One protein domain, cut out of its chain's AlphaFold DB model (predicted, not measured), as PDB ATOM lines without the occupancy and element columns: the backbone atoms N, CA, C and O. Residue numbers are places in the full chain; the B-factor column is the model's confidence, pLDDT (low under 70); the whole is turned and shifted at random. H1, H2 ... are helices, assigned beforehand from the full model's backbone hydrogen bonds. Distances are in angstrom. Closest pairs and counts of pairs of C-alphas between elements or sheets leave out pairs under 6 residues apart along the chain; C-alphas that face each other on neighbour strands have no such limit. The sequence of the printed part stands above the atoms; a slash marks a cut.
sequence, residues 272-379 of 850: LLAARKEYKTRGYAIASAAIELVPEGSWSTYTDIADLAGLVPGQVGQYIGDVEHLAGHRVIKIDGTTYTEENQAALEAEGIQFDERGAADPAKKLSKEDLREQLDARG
ATOM      1  N   LEU A 272     124.355 126.738 116.114       39.75
ATOM      2  CA  LEU A 272     125.611 127.429 115.782       39.75
ATOM      3  C   LEU A 272     125.814 128.722 116.594       39.75
ATOM      4  O   LEU A 272     126.942 129.118 116.890       39.75
ATOM      5  N   LEU A 273     124.726 129.391 116.995       39.03
ATOM      6  CA  LEU A 273     124.789 130.617 117.802       39.03
ATOM      7  C   LEU A 273     125.389 130.378 119.197       39.03
ATOM      8  O   LEU A 273     125.983 131.300 119.764       39.03
ATOM      9  N   ALA A 274     125.271 129.160 119.734       38.84
ATOM     10  CA  ALA A 274     125.850 128.784 121.021       38.84
ATOM     11  C   ALA A 274     127.362 128.495 120.924       38.84
ATOM     12  O   ALA A 274     128.110 128.893 121.819       38.84
ATOM     13  N   ALA A 275     127.819 127.898 119.814       40.56
ATOM     14  CA  ALA A 275     129.228 127.575 119.551       40.56
ATOM     15  C   ALA A 275     130.070 128.785 119.085       40.56
ATOM     16  O   ALA A 275     131.302 128.748 119.107       40.56
ATOM     17  N   ARG A 276     129.424 129.919 118.759       42.75
ATOM     18  CA  ARG A 276     130.049 131.177 118.295       42.75
ATOM     19  C   ARG A 276     131.146 131.735 119.213       42.75
ATOM     20  O   ARG A 276     131.805 132.690 118.829       42.75
ATOM     21  N   LYS A 277     131.353 131.252 120.441       46.41
ATOM     22  CA  LYS A 277     132.441 131.751 121.306       46.41
ATOM     23  C   LYS A 277     133.810 131.147 121.003       46.41
ATOM     24  O   LYS A 277     134.792 131.841 121.251       46.41
ATOM     25  N   GLU A 278     133.850 129.927 120.485       51.06
ATOM     26  CA  GLU A 278     135.076 129.132 120.347       51.06
ATOM     27  C   GLU A 278     135.671 129.237 118.934       51.06
ATOM     28  O   GLU A 278     136.877 129.408 118.783       51.06
ATOM     29  N   TYR A 279     134.820 129.317 117.904       61.22
ATOM     30  CA  TYR A 279     135.216 129.338 116.488       61.22
ATOM     31  C   TYR A 279     134.980 130.707 115.822       61.22
ATOM     32  O   TYR A 279     134.234 130.831 114.854       61.22
ATOM     33  N   LYS A 280     135.568 131.773 116.387       52.34
ATOM     34  CA  LYS A 280     135.382 133.170 115.924       52.34
ATOM     35  C   LYS A 280     136.374 133.652 114.871       52.34
ATOM     36  O   LYS A 280     136.200 134.752 114.350       52.34
ATOM     37  N   THR A 281     137.450 132.912 114.640       63.81
ATOM     38  CA  THR A 281     138.511 133.383 113.750       63.81
ATOM     39  C   THR A 281     138.061 133.304 112.296       63.81
ATOM     40  O   THR A 281     137.243 132.460 111.919       63.81
ATOM     41  N   ARG A 282     138.637 134.175 111.461       65.06
ATOM     42  CA  ARG A 282     138.436 134.169 110.006       65.06
ATOM     43  C   ARG A 282     138.708 132.786 109.397       65.06
ATOM     44  O   ARG A 282     138.015 132.390 108.466       65.06
ATOM     45  N   GLY A 283     139.644 132.030 109.972       72.12
ATOM     46  CA  GLY A 283     139.967 130.674 109.539       72.12
ATOM     47  C   GLY A 283     138.788 129.703 109.594       72.12
ATOM     48  O   GLY A 283     138.508 129.045 108.600       72.12
ATOM     49  N   TYR A 284     138.013 129.657 110.682       79.62
ATOM     50  CA  TYR A 284     136.847 128.759 110.748       79.62
ATOM     51  C   TYR A 284     135.726 129.162 109.779       79.62
ATOM     52  O   TYR A 284     135.016 128.298 109.267       79.62
ATOM     53  N   ALA A 285     135.601 130.455 109.462       69.75
ATOM     54  CA  ALA A 285     134.681 130.920 108.424       69.75
ATOM     55  C   ALA A 285     135.118 130.456 107.022       69.75
ATOM     56  O   ALA A 285     134.291 129.967 106.254       69.75
ATOM     57  N   ILE A 286     136.419 130.544 106.716       74.88
ATOM     58  CA  ILE A 286     136.989 130.029 105.463       74.88
ATOM     59  C   ILE A 286     136.841 128.504 105.392       74.88
ATOM     60  O   ILE A 286     136.436 127.991 104.354       74.88
ATOM     61  N   ALA A 287     137.097 127.785 106.491       82.25
ATOM     62  CA  ALA A 287     136.926 126.335 106.560       82.25
ATOM     63  C   ALA A 287     135.476 125.928 106.269       82.25
ATOM     64  O   ALA A 287     135.246 125.079 105.417       82.25
ATOM     65  N   SER A 288     134.503 126.578 106.915       81.25
ATOM     66  CA  SER A 288     133.075 126.328 106.685       81.25
ATOM     67  C   SER A 288     132.681 126.555 105.222       81.25
ATOM     68  O   SER A 288     132.065 125.692 104.600       81.25
ATOM     69  N   ALA A 289     133.116 127.671 104.632       77.31
ATOM     70  CA  ALA A 289     132.857 127.954 103.225       77.31
ATOM     71  C   ALA A 289     133.510 126.926 102.288       77.31
ATOM     72  O   ALA A 289     132.879 126.492 101.332       77.31
ATOM     73  N   ALA A 290     134.751 126.519 102.566       84.06
ATOM     74  CA  ALA A 290     135.471 125.531 101.770       84.06
ATOM     75  C   ALA A 290     134.810 124.143 101.830       84.06
ATOM     76  O   ALA A 290     134.743 123.462 100.812       84.06
ATOM     77  N   ILE A 291     134.283 123.745 102.994       88.88
ATOM     78  CA  ILE A 291     133.544 122.486 103.181       88.88
ATOM     79  C   ILE A 291     132.277 122.480 102.319       88.88
ATOM     80  O   ILE A 291     132.061 121.552 101.546       88.88
ATOM     81  N   GLU A 292     131.468 123.537 102.400       84.44
ATOM     82  CA  GLU A 292     130.203 123.650 101.656       84.44
ATOM     83  C   GLU A 292     130.400 123.836 100.138       84.44
ATOM     84  O   GLU A 292     129.467 123.660  99.354       84.44
ATOM     85  N   LEU A 293     131.615 124.184  99.705       86.12
ATOM     86  CA  LEU A 293     131.995 124.267  98.297       86.12
ATOM     87  C   LEU A 293     132.316 122.912  97.664       86.12
ATOM     88  O   LEU A 293     132.378 122.835  96.439       86.12
ATOM     89  N   VAL A 294     132.504 121.851  98.455       89.62
ATOM     90  CA  VAL A 294     132.740 120.507  97.916       89.62
ATOM     91  C   VAL A 294     131.418 119.961  97.351       89.62
ATOM     92  O   VAL A 294     130.495 119.672  98.124       89.62
ATOM     93  N   PRO A 295     131.279 119.823  96.016       86.44
ATOM     94  CA  PRO A 295     130.012 119.450  95.402       86.44
ATOM     95  C   PRO A 295     129.691 117.971  95.637       86.44
ATOM     96  O   PRO A 295     130.570 117.161  95.930       86.44
ATOM     97  N   GLU A 296     128.416 117.621  95.480       88.06
ATOM     98  CA  GLU A 296     127.950 116.233  95.548       88.06
ATOM     99  C   GLU A 296     128.702 115.349  94.543       88.06
ATOM    100  O   GLU A 296     128.916 115.735  93.389       88.06
ATOM    101  N   GLY A 297     129.136 114.171  94.994       87.75
ATOM    102  CA  GLY A 297     129.916 113.241  94.175       87.75
ATOM    103  C   GLY A 297     131.383 113.646  93.992       87.75
ATOM    104  O   GLY A 297     132.061 113.099  93.117       87.75
ATOM    105  N   SER A 298     131.874 114.592  94.800       92.06
ATOM    106  CA  SER A 298     133.291 114.956  94.932       92.06
ATOM    107  C   SER A 298     133.722 114.969  96.400       92.06
ATOM    108  O   SER A 298     132.891 115.003  97.304       92.06
ATOM    109  N   TRP A 299     135.031 114.945  96.649       94.00
ATOM    110  CA  TRP A 299     135.586 114.966  98.006       94.00
ATOM    111  C   TRP A 299     136.845 115.825  98.099       94.00
ATOM    112  O   TRP A 299     137.560 115.998  97.117       94.00
ATOM    113  N   SER A 300     137.152 116.351  99.284       94.75
ATOM    114  CA  SER A 300     138.428 117.024  99.563       94.75
ATOM    115  C   SER A 300     139.017 116.532 100.885       94.75
ATOM    116  O   SER A 300     138.448 115.647 101.527       94.75
ATOM    117  N   THR A 301     140.180 117.043 101.291       93.75
ATOM    118  CA  THR A 301     140.863 116.550 102.496       93.75
ATOM    119  C   THR A 301     140.841 117.539 103.647       93.75
ATOM    120  O   THR A 301     140.859 118.750 103.442       93.75
ATOM    121  N   TYR A 302     140.893 117.027 104.881       90.06
ATOM    122  CA  TYR A 302     141.069 117.877 106.068       90.06
ATOM    123  C   TYR A 302     142.310 118.770 105.958       90.06
ATOM    124  O   TYR A 302     142.293 119.895 106.445       90.06
ATOM    125  N   THR A 303     143.370 118.281 105.307       86.25
ATOM    126  CA  THR A 303     144.596 119.045 105.051       86.25
ATOM    127  C   THR A 303     144.358 120.192 104.079       86.25
ATOM    128  O   THR A 303     144.759 121.313 104.369       86.25
ATOM    129  N   ASP A 304     143.652 119.943 102.978       87.94
ATOM    130  CA  ASP A 304     143.359 120.969 101.975       87.94
ATOM    131  C   ASP A 304     142.504 122.098 102.577       87.94
ATOM    132  O   ASP A 304     142.829 123.277 102.425       87.94
ATOM    133  N   ILE A 305     141.465 121.750 103.346       90.62
ATOM    134  CA  ILE A 305     140.605 122.723 104.040       90.62
ATOM    135  C   ILE A 305     141.383 123.499 105.110       90.62
ATOM    136  O   ILE A 305     141.253 124.720 105.206       90.62
ATOM    137  N   ALA A 306     142.203 122.808 105.906       83.00
ATOM    138  CA  ALA A 306     143.009 123.423 106.956       83.00
ATOM    139  C   ALA A 306     144.006 124.439 106.383       83.00
ATOM    140  O   ALA A 306     144.077 125.570 106.861       83.00
ATOM    141  N   ASP A 307     144.693 124.073 105.303       76.88
ATOM    142  CA  ASP A 307     145.638 124.942 104.608       76.88
ATOM    143  C   ASP A 307     144.981 126.207 104.036       76.88
ATOM    144  O   ASP A 307     145.594 127.277 104.036       76.88
ATOM    145  N   LEU A 308     143.756 126.101 103.508       80.81
ATOM    146  CA  LEU A 308     143.000 127.253 102.997       80.81
ATOM    147  C   LEU A 308     142.564 128.185 104.127       80.81
ATOM    148  O   LEU A 308     142.590 129.404 103.973       80.81
ATOM    149  N   ALA A 309     142.181 127.597 105.255       79.50
ATOM    150  CA  ALA A 309     141.670 128.286 106.426       79.50
ATOM    151  C   ALA A 309     142.757 128.843 107.361       79.50
ATOM    152  O   ALA A 309     142.431 129.590 108.283       79.50
ATOM    153  N   GLY A 310     144.029 128.477 107.178       77.06
ATOM    154  CA  GLY A 310     145.082 128.781 108.155       77.06
ATOM    155  C   GLY A 310     144.867 128.061 109.494       77.06
ATOM    156  O   GLY A 310     145.130 128.621 110.555       77.06
ATOM    157  N   LEU A 311     144.332 126.841 109.447       83.56
ATOM    158  CA  LEU A 311     144.093 125.966 110.597       83.56
ATOM    159  C   LEU A 311     144.976 124.718 110.496       83.56
ATOM    160  O   LEU A 311     145.628 124.486 109.481       83.56
ATOM    161  N   VAL A 312     144.970 123.870 111.528       85.25
ATOM    162  CA  VAL A 312     145.528 122.510 111.428       85.25
ATOM    163  C   VAL A 312     144.428 121.469 111.168       85.25
ATOM    164  O   VAL A 312     143.298 121.652 111.626       85.25
ATOM    165  N   PRO A 313     144.720 120.328 110.506       85.12
ATOM    166  CA  PRO A 313     143.699 119.336 110.134       85.12
ATOM    167  C   PRO A 313     142.854 118.828 111.311       85.12
ATOM    168  O   PRO A 313     141.650 118.627 111.174       85.12
ATOM    169  N   GLY A 314     143.461 118.676 112.494       79.94
ATOM    170  CA  GLY A 314     142.749 118.267 113.709       79.94
ATOM    171  C   GLY A 314     141.705 119.286 114.178       79.94
ATOM    172  O   GLY A 314     140.646 118.887 114.651       79.94
ATOM    173  N   GLN A 315     141.959 120.585 113.986       83.62
ATOM    174  CA  GLN A 315     140.991 121.640 114.298       83.62
ATOM    175  C   GLN A 315     139.807 121.616 113.334       83.62
ATOM    176  O   GLN A 315     138.685 121.841 113.768       83.62
ATOM    177  N   VAL A 316     140.039 121.320 112.051       85.19
ATOM    178  CA  VAL A 316     138.962 121.155 111.061       85.19
ATOM    179  C   VAL A 316     138.124 119.917 111.385       85.19
ATOM    180  O   VAL A 316     136.901 119.981 111.344       85.19
ATOM    181  N   GLY A 317     138.765 118.809 111.768       83.44
ATOM    182  CA  GLY A 317     138.067 117.598 112.203       83.44
ATOM    183  C   GLY A 317     137.208 117.818 113.451       83.44
ATOM    184  O   GLY A 317     136.049 117.414 113.471       83.44
ATOM    185  N   GLN A 318     137.748 118.502 114.465       80.62
ATOM    186  CA  GLN A 318     136.988 118.876 115.659       80.62
ATOM    187  C   GLN A 318     135.838 119.830 115.312       80.62
ATOM    188  O   GLN A 318     134.721 119.626 115.770       80.62
ATOM    189  N   TYR A 319     136.086 120.816 114.449       81.31
ATOM    190  CA  TYR A 319     135.070 121.760 113.994       81.31
ATOM    191  C   TYR A 319     133.907 121.060 113.280       81.31
ATOM    192  O   TYR A 319     132.763 121.310 113.632       81.31
ATOM    193  N   ILE A 320     134.189 120.118 112.370       84.00
ATOM    194  CA  ILE A 320     133.157 119.314 111.691       84.00
ATOM    195  C   ILE A 320     132.385 118.413 112.671       84.00
ATOM    196  O   ILE A 320     131.219 118.107 112.441       84.00
ATOM    197  N   GLY A 321     133.016 117.973 113.763       75.94
ATOM    198  CA  GLY A 321     132.348 117.194 114.810       75.94
ATOM    199  C   GLY A 321     131.479 118.036 115.750       75.94
ATOM    200  O   GLY A 321     130.428 117.576 116.193       75.94
ATOM    201  N   ASP A 322     131.908 119.262 116.044       69.81
ATOM    202  CA  ASP A 322     131.225 120.188 116.954       69.81
ATOM    203  C   ASP A 322     130.126 121.005 116.252       69.81
ATOM    204  O   ASP A 322     129.217 121.530 116.905       69.81
ATOM    205  N   VAL A 323     130.218 121.143 114.927       64.75
ATOM    206  CA  VAL A 323     129.352 121.973 114.091       64.75
ATOM    207  C   VAL A 323     128.795 121.134 112.947       64.75
ATOM    208  O   VAL A 323     129.535 120.516 112.193       64.75
ATOM    209  N   GLU A 324     127.472 121.119 112.799       66.38
ATOM    210  CA  GLU A 324     126.816 120.369 111.727       66.38
ATOM    211  C   GLU A 324     127.027 121.070 110.372       66.38
ATOM    212  O   GLU A 324     126.585 122.206 110.179       66.38
ATOM    213  N   HIS A 325     127.695 120.380 109.442       72.25
ATOM    214  CA  HIS A 325     127.913 120.803 108.053       72.25
ATOM    215  C   HIS A 325     127.202 119.846 107.100       72.25
ATOM    216  O   HIS A 325     127.341 118.630 107.241       72.25
ATOM    217  N   LEU A 326     126.509 120.371 106.086       74.88
ATOM    218  CA  LEU A 326     125.780 119.534 105.124       74.88
ATOM    219  C   LEU A 326     126.730 118.736 104.226       74.88
ATOM    220  O   LEU A 326     126.404 117.624 103.823       74.88
ATOM    221  N   ALA A 327     127.903 119.298 103.933       82.62
ATOM    222  CA  ALA A 327     128.957 118.658 103.150       82.62
ATOM    223  C   ALA A 327     130.088 118.064 104.017       82.62
ATOM    224  O   ALA A 327     131.134 117.680 103.493       82.62
ATOM    225  N   GLY A 328     129.913 117.978 105.344       84.81
ATOM    226  CA  GLY A 328     130.972 117.560 106.272       84.81
ATOM    227  C   GLY A 328     131.529 116.154 106.001       84.81
ATOM    228  O   GLY A 328     132.729 115.928 106.157       84.81
ATOM    229  N   HIS A 329     130.693 115.223 105.524       89.00
ATOM    230  CA  HIS A 329     131.096 113.860 105.147       89.00
ATOM    231  C   HIS A 329     131.974 113.798 103.891       89.00
ATOM    232  O   HIS A 329     132.627 112.778 103.668       89.00
ATOM    233  N   ARG A 330     132.030 114.877 103.095       93.75
ATOM    234  CA  ARG A 330     132.861 114.987 101.882       93.75
ATOM    235  C   ARG A 330     134.307 115.392 102.162       93.75
ATOM    236  O   ARG A 330     135.127 115.413 101.242       93.75
ATOM    237  N   VAL A 331     134.637 115.697 103.418       94.31
ATOM    238  CA  VAL A 331     136.011 115.953 103.861       94.31
ATOM    239  C   VAL A 331     136.583 114.681 104.472       94.31
ATOM    240  O   VAL A 331     136.112 114.208 105.504       94.31
ATOM    241  N   ILE A 332     137.602 114.113 103.829       93.62
ATOM    242  CA  ILE A 332     138.175 112.812 104.201       93.62
ATOM    243  C   ILE A 332     139.687 112.898 104.440       93.62
ATOM    244  O   ILE A 332     140.302 113.966 104.346       93.62
ATOM    245  N   LYS A 333     140.315 111.788 104.834       89.50
ATOM    246  CA  LYS A 333     141.758 111.767 105.105       89.50
ATOM    247  C   LYS A 333     142.561 111.931 103.819       89.50
ATOM    248  O   LYS A 333     142.097 111.658 102.717       89.50
ATOM    249  N   ILE A 334     143.819 112.331 103.980       84.56
ATOM    250  CA  ILE A 334     144.749 112.523 102.860       84.56
ATOM    251  C   ILE A 334     145.045 111.231 102.079       84.56
ATOM    252  O   ILE A 334     145.409 111.302 100.911       84.56
ATOM    253  N   ASP A 335     144.861 110.063 102.700       82.44
ATOM    254  CA  ASP A 335     145.008 108.748 102.065       82.44
ATOM    255  C   ASP A 335     143.753 108.286 101.298       82.44
ATOM    256  O   ASP A 335     143.741 107.185 100.755       82.44
ATOM    257  N   GLY A 336     142.709 109.121 101.241       83.38
ATOM    258  CA  GLY A 336     141.453 108.828 100.552       83.38
ATOM    259  C   GLY A 336     140.472 107.978 101.361       83.38
ATOM    260  O   GLY A 336     139.405 107.655 100.848       83.38
ATOM    261  N   THR A 337     140.790 107.619 102.609       90.19
ATOM    262  CA  THR A 337     139.884 106.854 103.483       90.19
ATOM    263  C   THR A 337     139.035 107.772 104.371       90.19
ATOM    264  O   THR A 337     139.424 108.897 104.709       90.19
ATOM    265  N   THR A 338     137.863 107.304 104.801       88.88
ATOM    266  CA  THR A 338     137.000 108.028 105.750       88.88
ATOM    267  C   THR A 338     137.367 107.707 107.208       88.88
ATOM    268  O   THR A 338     138.146 106.797 107.510       88.88
ATOM    269  N   TYR A 339     136.849 108.491 108.159       80.12
ATOM    270  CA  TYR A 339     136.955 108.178 109.594       80.12
ATOM    271  C   TYR A 339     135.850 107.233 110.085       80.12
ATOM    272  O   TYR A 339     136.050 106.549 111.088       80.12
ATOM    273  N   THR A 340     134.709 107.191 109.394       82.94
ATOM    274  CA  THR A 340     133.528 106.407 109.768       82.94
ATOM    275  C   THR A 340     132.950 105.685 108.549       82.94
ATOM    276  O   THR A 340     133.012 106.190 107.424       82.94
ATOM    277  N   GLU A 341     132.352 104.513 108.780       83.44
ATOM    278  CA  GLU A 341     131.604 103.768 107.752       83.44
ATOM    279  C   GLU A 341     130.377 104.557 107.263       83.44
ATOM    280  O   GLU A 341     129.989 104.449 106.106       83.44
ATOM    281  N   GLU A 342     129.806 105.410 108.118       82.81
ATOM    282  CA  GLU A 342     128.690 106.297 107.775       82.81
ATOM    283  C   GLU A 342     129.084 107.348 106.726       82.81
ATOM    284  O   GLU A 342     128.375 107.518 105.737       82.81
ATOM    285  N   ASN A 343     130.256 107.982 106.870       84.94
ATOM    286  CA  ASN A 343     130.759 108.926 105.868       84.94
ATOM    287  C   ASN A 343     131.072 108.218 104.543       84.94
ATOM    288  O   ASN A 343     130.865 108.793 103.477       84.94
ATOM    289  N   GLN A 344     131.550 106.968 104.601       89.06
ATOM    290  CA  GLN A 344     131.794 106.170 103.398       89.06
ATOM    291  C   GLN A 344     130.480 105.844 102.682       89.06
ATOM    292  O   GLN A 344     130.368 106.093 101.486       89.06
ATOM    293  N   ALA A 345     129.464 105.374 103.411       87.50
ATOM    294  CA  ALA A 345     128.146 105.084 102.851       87.50
ATOM    295  C   ALA A 345     127.480 106.335 102.248       87.50
ATOM    296  O   ALA A 345     126.832 106.244 101.204       87.50
ATOM    297  N   ALA A 346     127.662 107.506 102.868       86.88
ATOM    298  CA  ALA A 346     127.181 108.777 102.331       86.88
ATOM    299  C   ALA A 346     127.876 109.141 101.005       86.88
ATOM    300  O   ALA A 346     127.204 109.506 100.045       86.88
ATOM    301  N   LEU A 347     129.198 108.974 100.910       89.81
ATOM    302  CA  LEU A 347     129.948 109.206  99.670       89.81
ATOM    303  C   LEU A 347     129.610 108.190  98.566       89.81
ATOM    304  O   LEU A 347     129.489 108.564  97.400       89.81
ATOM    305  N   GLU A 348     129.401 106.920  98.914       90.94
ATOM    306  CA  GLU A 348     128.940 105.887  97.974       90.94
ATOM    307  C   GLU A 348     127.538 106.202  97.428       90.94
ATOM    308  O   GLU A 348     127.284 106.019  96.235       90.94
ATOM    309  N   ALA A 349     126.640 106.733  98.268       89.12
ATOM    310  CA  ALA A 349     125.313 107.186  97.849       89.12
ATOM    311  C   ALA A 349     125.376 108.374  96.870       89.12
ATOM    312  O   ALA A 349     124.531 108.476  95.981       89.12
ATOM    313  N   GLU A 350     126.405 109.216  96.986       90.25
ATOM    314  CA  GLU A 350     126.714 110.303  96.047       90.25
ATOM    315  C   GLU A 350     127.489 109.829  94.796       90.25
ATOM    316  O   GLU A 350     127.865 110.629  93.938       90.25
ATOM    317  N   GLY A 351     127.724 108.520  94.658       87.88
ATOM    318  CA  GLY A 351     128.346 107.919  93.480       87.88
ATOM    319  C   GLY A 351     129.877 107.880  93.499       87.88
ATOM    320  O   GLY A 351     130.484 107.673  92.445       87.88
ATOM    321  N   ILE A 352     130.510 108.058  94.662       92.62
ATOM    322  CA  ILE A 352     131.960 107.883  94.826       92.62
ATOM    323  C   ILE A 352     132.278 106.396  94.979       92.62
ATOM    324  O   ILE A 352     131.701 105.703  95.813       92.62
ATOM    325  N   GLN A 353     133.214 105.897  94.171       91.12
ATOM    326  CA  GLN A 353     133.688 104.516  94.259       91.12
ATOM    327  C   GLN A 353     134.903 104.423  95.182       91.12
ATOM    328  O   GLN A 353     135.748 105.316  95.175       91.12
ATOM    329  N   PHE A 354     135.001 103.328  95.936       91.19
ATOM    330  CA  PHE A 354     136.136 103.022  96.805       91.19
ATOM    331  C   PHE A 354     136.885 101.791  96.288       91.19
ATOM    332  O   PHE A 354     136.275 100.852  95.769       91.19
ATOM    333  N   ASP A 355     138.212 101.798  96.402       88.12
ATOM    334  CA  ASP A 355     139.057 100.670  96.008       88.12
ATOM    335  C   ASP A 355     139.079  99.540  97.063       88.12
ATOM    336  O   ASP A 355     138.473  99.631  98.131       88.12
ATOM    337  N   GLU A 356     139.816  98.453  96.789       81.56
ATOM    338  CA  GLU A 356     139.957  97.313  97.716       81.56
ATOM    339  C   GLU A 356     140.601  97.681  99.070       81.56
ATOM    340  O   GLU A 356     140.568  96.885 100.009       81.56
ATOM    341  N   ARG A 357     141.213  98.868  99.177       81.50
ATOM    342  CA  ARG A 357     141.840  99.401 100.393       81.50
ATOM    343  C   ARG A 357     140.945 100.417 101.110       81.50
ATOM    344  O   ARG A 357     141.345 100.911 102.162       81.50
ATOM    345  N   GLY A 358     139.753 100.696 100.579       83.38
ATOM    346  CA  GLY A 358     138.813 101.669 101.128       83.38
ATOM    347  C   GLY A 358     139.178 103.121 100.818       83.38
ATOM    348  O   GLY A 358     138.744 104.012 101.546       83.38
ATOM    349  N   ALA A 359     139.979 103.375  99.779       88.38
ATOM    350  CA  ALA A 359     140.303 104.723  99.323       88.38
ATOM    351  C   ALA A 359     139.333 105.183  98.222       88.38
ATOM    352  O   ALA A 359     139.081 104.447  97.266       88.38
ATOM    353  N   ALA A 360     138.796 106.396  98.361       89.88
ATOM    354  CA  ALA A 360     137.891 107.021  97.400       89.88
ATOM    355  C   ALA A 360     138.580 107.291  96.054       89.88
ATOM    356  O   ALA A 360     139.763 107.638  96.019       89.88
ATOM    357  N   ASP A 361     137.822 107.194  94.955       87.81
ATOM    358  CA  ASP A 361     138.297 107.456  93.593       87.81
ATOM    359  C   ASP A 361     139.025 108.815  93.516       87.81
ATOM    360  O   ASP A 361     138.388 109.868  93.675       87.81
ATOM    361  N   PRO A 362     140.348 108.826  93.251       80.19
ATOM    362  CA  PRO A 362     141.131 110.054  93.159       80.19
ATOM    363  C   PRO A 362     140.645 111.004  92.063       80.19
ATOM    364  O   PRO A 362     140.865 112.206  92.175       80.19
ATOM    365  N   ALA A 363     139.959 110.501  91.030       79.94
ATOM    366  CA  ALA A 363     139.407 111.336  89.964       79.94
ATOM    367  C   ALA A 363     138.250 112.234  90.438       79.94
ATOM    368  O   ALA A 363     137.903 113.198  89.754       79.94
ATOM    369  N   LYS A 364     137.656 111.920  91.598       87.88
ATOM    370  CA  LYS A 364     136.595 112.696  92.257       87.88
ATOM    371  C   LYS A 364     137.124 113.656  93.322       87.88
ATOM    372  O   LYS A 364     136.330 114.341  93.969       87.88
ATOM    373  N   LYS A 365     138.444 113.709  93.524       88.88
ATOM    374  CA  LYS A 365     139.046 114.637  94.475       88.88
ATOM    375  C   LYS A 365     138.997 116.058  93.915       88.88
ATOM    376  O   LYS A 365     139.560 116.330  92.859       88.88
ATOM    377  N   LEU A 366     138.391 116.968  94.668       86.62
ATOM    378  CA  LEU A 366     138.498 118.403  94.461       86.62
ATOM    379  C   LEU A 366     139.808 118.896  95.088       86.62
ATOM    380  O   LEU A 366     140.056 118.685  96.285       86.62
ATOM    381  N   SER A 367     140.665 119.511  94.274       82.75
ATOM    382  CA  SER A 367     141.962 119.998  94.736       82.75
ATOM    383  C   SER A 367     141.810 121.234  95.622       82.75
ATOM    384  O   SER A 367     140.806 121.952  95.592       82.75
ATOM    385  N   LYS A 368     142.841 121.497  96.425       84.06
ATOM    386  CA  LYS A 368     142.950 122.719  97.224       84.06
ATOM    387  C   LYS A 368     142.894 123.967  96.341       84.06
ATOM    388  O   LYS A 368     142.330 124.982  96.740       84.06
ATOM    389  N   GLU A 369     143.483 123.891  95.155       78.19
ATOM    390  CA  GLU A 369     143.526 124.953  94.159       78.19
ATOM    391  C   GLU A 369     142.129 125.249  93.594       78.19
ATOM    392  O   GLU A 369     141.767 126.423  93.515       78.19
ATOM    393  N   ASP A 370     141.316 124.221  93.318       80.31
ATOM    394  CA  ASP A 370     139.923 124.394  92.862       80.31
ATOM    395  C   ASP A 370     139.069 125.091  93.936       80.31
ATOM    396  O   ASP A 370     138.293 126.004  93.655       80.31
ATOM    397  N   LEU A 371     139.240 124.687  95.199       83.00
ATOM    398  CA  LEU A 371     138.552 125.312  96.331       83.00
ATOM    399  C   LEU A 371     139.009 126.756  96.551       83.00
ATOM    400  O   LEU A 371     138.180 127.634  96.793       83.00
ATOM    401  N   ARG A 372     140.316 127.026  96.445       80.81
ATOM    402  CA  ARG A 372     140.872 128.382  96.553       80.81
ATOM    403  C   ARG A 372     140.272 129.315  95.511       80.81
ATOM    404  O   ARG A 372     139.879 130.415  95.876       80.81
ATOM    405  N   GLU A 373     140.185 128.888  94.256       74.88
ATOM    406  CA  GLU A 373     139.620 129.696  93.171       74.88
ATOM    407  C   GLU A 373     138.160 130.070  93.451       74.88
ATOM    408  O   GLU A 373     137.779 131.235  93.348       74.88
ATOM    409  N   GLN A 374     137.356 129.109  93.904       77.62
ATOM    410  CA  GLN A 374     135.958 129.361  94.250       77.62
ATOM    411  C   GLN A 374     135.802 130.286  95.468       77.62
ATOM    412  O   GLN A 374     134.855 131.073  95.532       77.62
ATOM    413  N   LEU A 375     136.726 130.222  96.431       74.88
ATOM    414  CA  LEU A 375     136.754 131.125  97.584       74.88
ATOM    415  C   LEU A 375     137.237 132.538  97.208       74.88
ATOM    416  O   LEU A 375     136.649 133.514  97.678       74.88
ATOM    417  N   ASP A 376     138.260 132.648  96.352       68.62
ATOM    418  CA  ASP A 376     138.771 133.907  95.786       68.62
ATOM    419  C   ASP A 376     137.659 134.604  94.976       68.62
ATOM    420  O   ASP A 376     137.360 135.774  95.217       68.62
ATOM    421  N   ALA A 377     136.956 133.874  94.099       66.50
ATOM    422  CA  ALA A 377     135.835 134.388  93.302       66.50
ATOM    423  C   ALA A 377     134.652 134.881  94.157       66.50
ATOM    424  O   ALA A 377     133.893 135.757  93.742       66.50
ATOM    425  N   ARG A 378     134.494 134.333  95.369       65.38
ATOM    426  CA  ARG A 378     133.495 134.770  96.359       65.38
ATOM    427  C   ARG A 378     134.001 135.879  97.289       65.38
ATOM    428  O   ARG A 378     133.244 136.317  98.152       65.38
ATOM    429  N   GLY A 379     135.252 136.326  97.142       62.69
ATOM    430  CA  GLY A 379     135.868 137.362  97.977       62.69
ATOM    431  C   GLY A 379     136.078 136.948  99.439       62.69
ATOM    432  O   GLY A 379     136.131 137.805 100.319       62.69
TER     433      GLY A 379
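AT A GLANCE: This is residues 272 to 379 of the 850 residues of a protein of Nocardioides thalensis (UniProt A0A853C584). Look first at a small helical cluster at one end of the model: H2 and H3 pack on each other in its middle, H4 covers one side of this pair and H6 the opposite side. The other end is mostly loop, two long links with the single helix H5 between them, while H1 lies off at the cluster's end and touches no helix. The printed part has 108 residues with six named helices, in the order H1 to H6, and no named strand. The class is all helix, though under half of the residues, 52 of 108, are in named elements. The whole is compact, with a radius of gyration of the C-alphas of 13.4 A, and spans 42 by 29 by 21 A.

HOW THE PARTS SIT: Start at H2, residues 282 to 292, the longest helix. It touches H3, residues 302 to 309, at a steep tilt of 50 degrees, opposite ways; their closest C-alphas, of Gly 283 and Ala 309, are 4.3 A apart. H4, residues 313 to 322, touches H3 about perpendicular at 87 degrees, closest at the C-alphas of Tyr 302 and Pro 313, 5.1 A. H2 and H4 only just touch, with 3 pairs of C-alphas within 8 A, the closest being Ala 287 and Val 316 at 7.2 A. H6, residues 368 to 377, touches H3 at a shallow tilt of 31 degrees, the same way, with the closest C-alphas, of Asp 304 and Lys 368, 5.1 A apart. H6 also touches H2, about perpendicular at 74 degrees, closest at the C-alphas of Ala 290 and Leu 371, 6.3 A. H4 and H6 are apart. H5, residues 341 to 349, and H1, residues 272 to 275, touch no helix. Residues 300 to 301 pair with residues 331 to 332, parallel, as strands do. In H2, H3, H4, H5 and H6 every O i to N i+4 pair is within hydrogen-bond range; H1 is too short for such a pair.

IN THESE COORDINATES: Find C-alpha 282 at (138.436, 134.169, 110.006); from there H2 runs 15.8 A to C-alpha 292. H3 is 10.4 A long, and H4 and H6 are 14.2 A each. H5 begins at C-alpha 341, at (131.604, 103.768, 107.752), and runs 12.2 A. H1 begins at C-alpha 272, at (125.611, 127.429, 115.782), and is 5.2 A long.

THE WHOLE: The C-alphas farthest apart, of Lys 277 and Glu 356, are 42.4 A from each other. The printed part has no cut. The links H4 to H5 and H5 to H6 are long, 18 residues each; the link H3 to H4 is tight. The mean pLDDT of the printed part is 79.8; residues 272 to 282, 285, 322 to 324 and 376 to 379 are under 70.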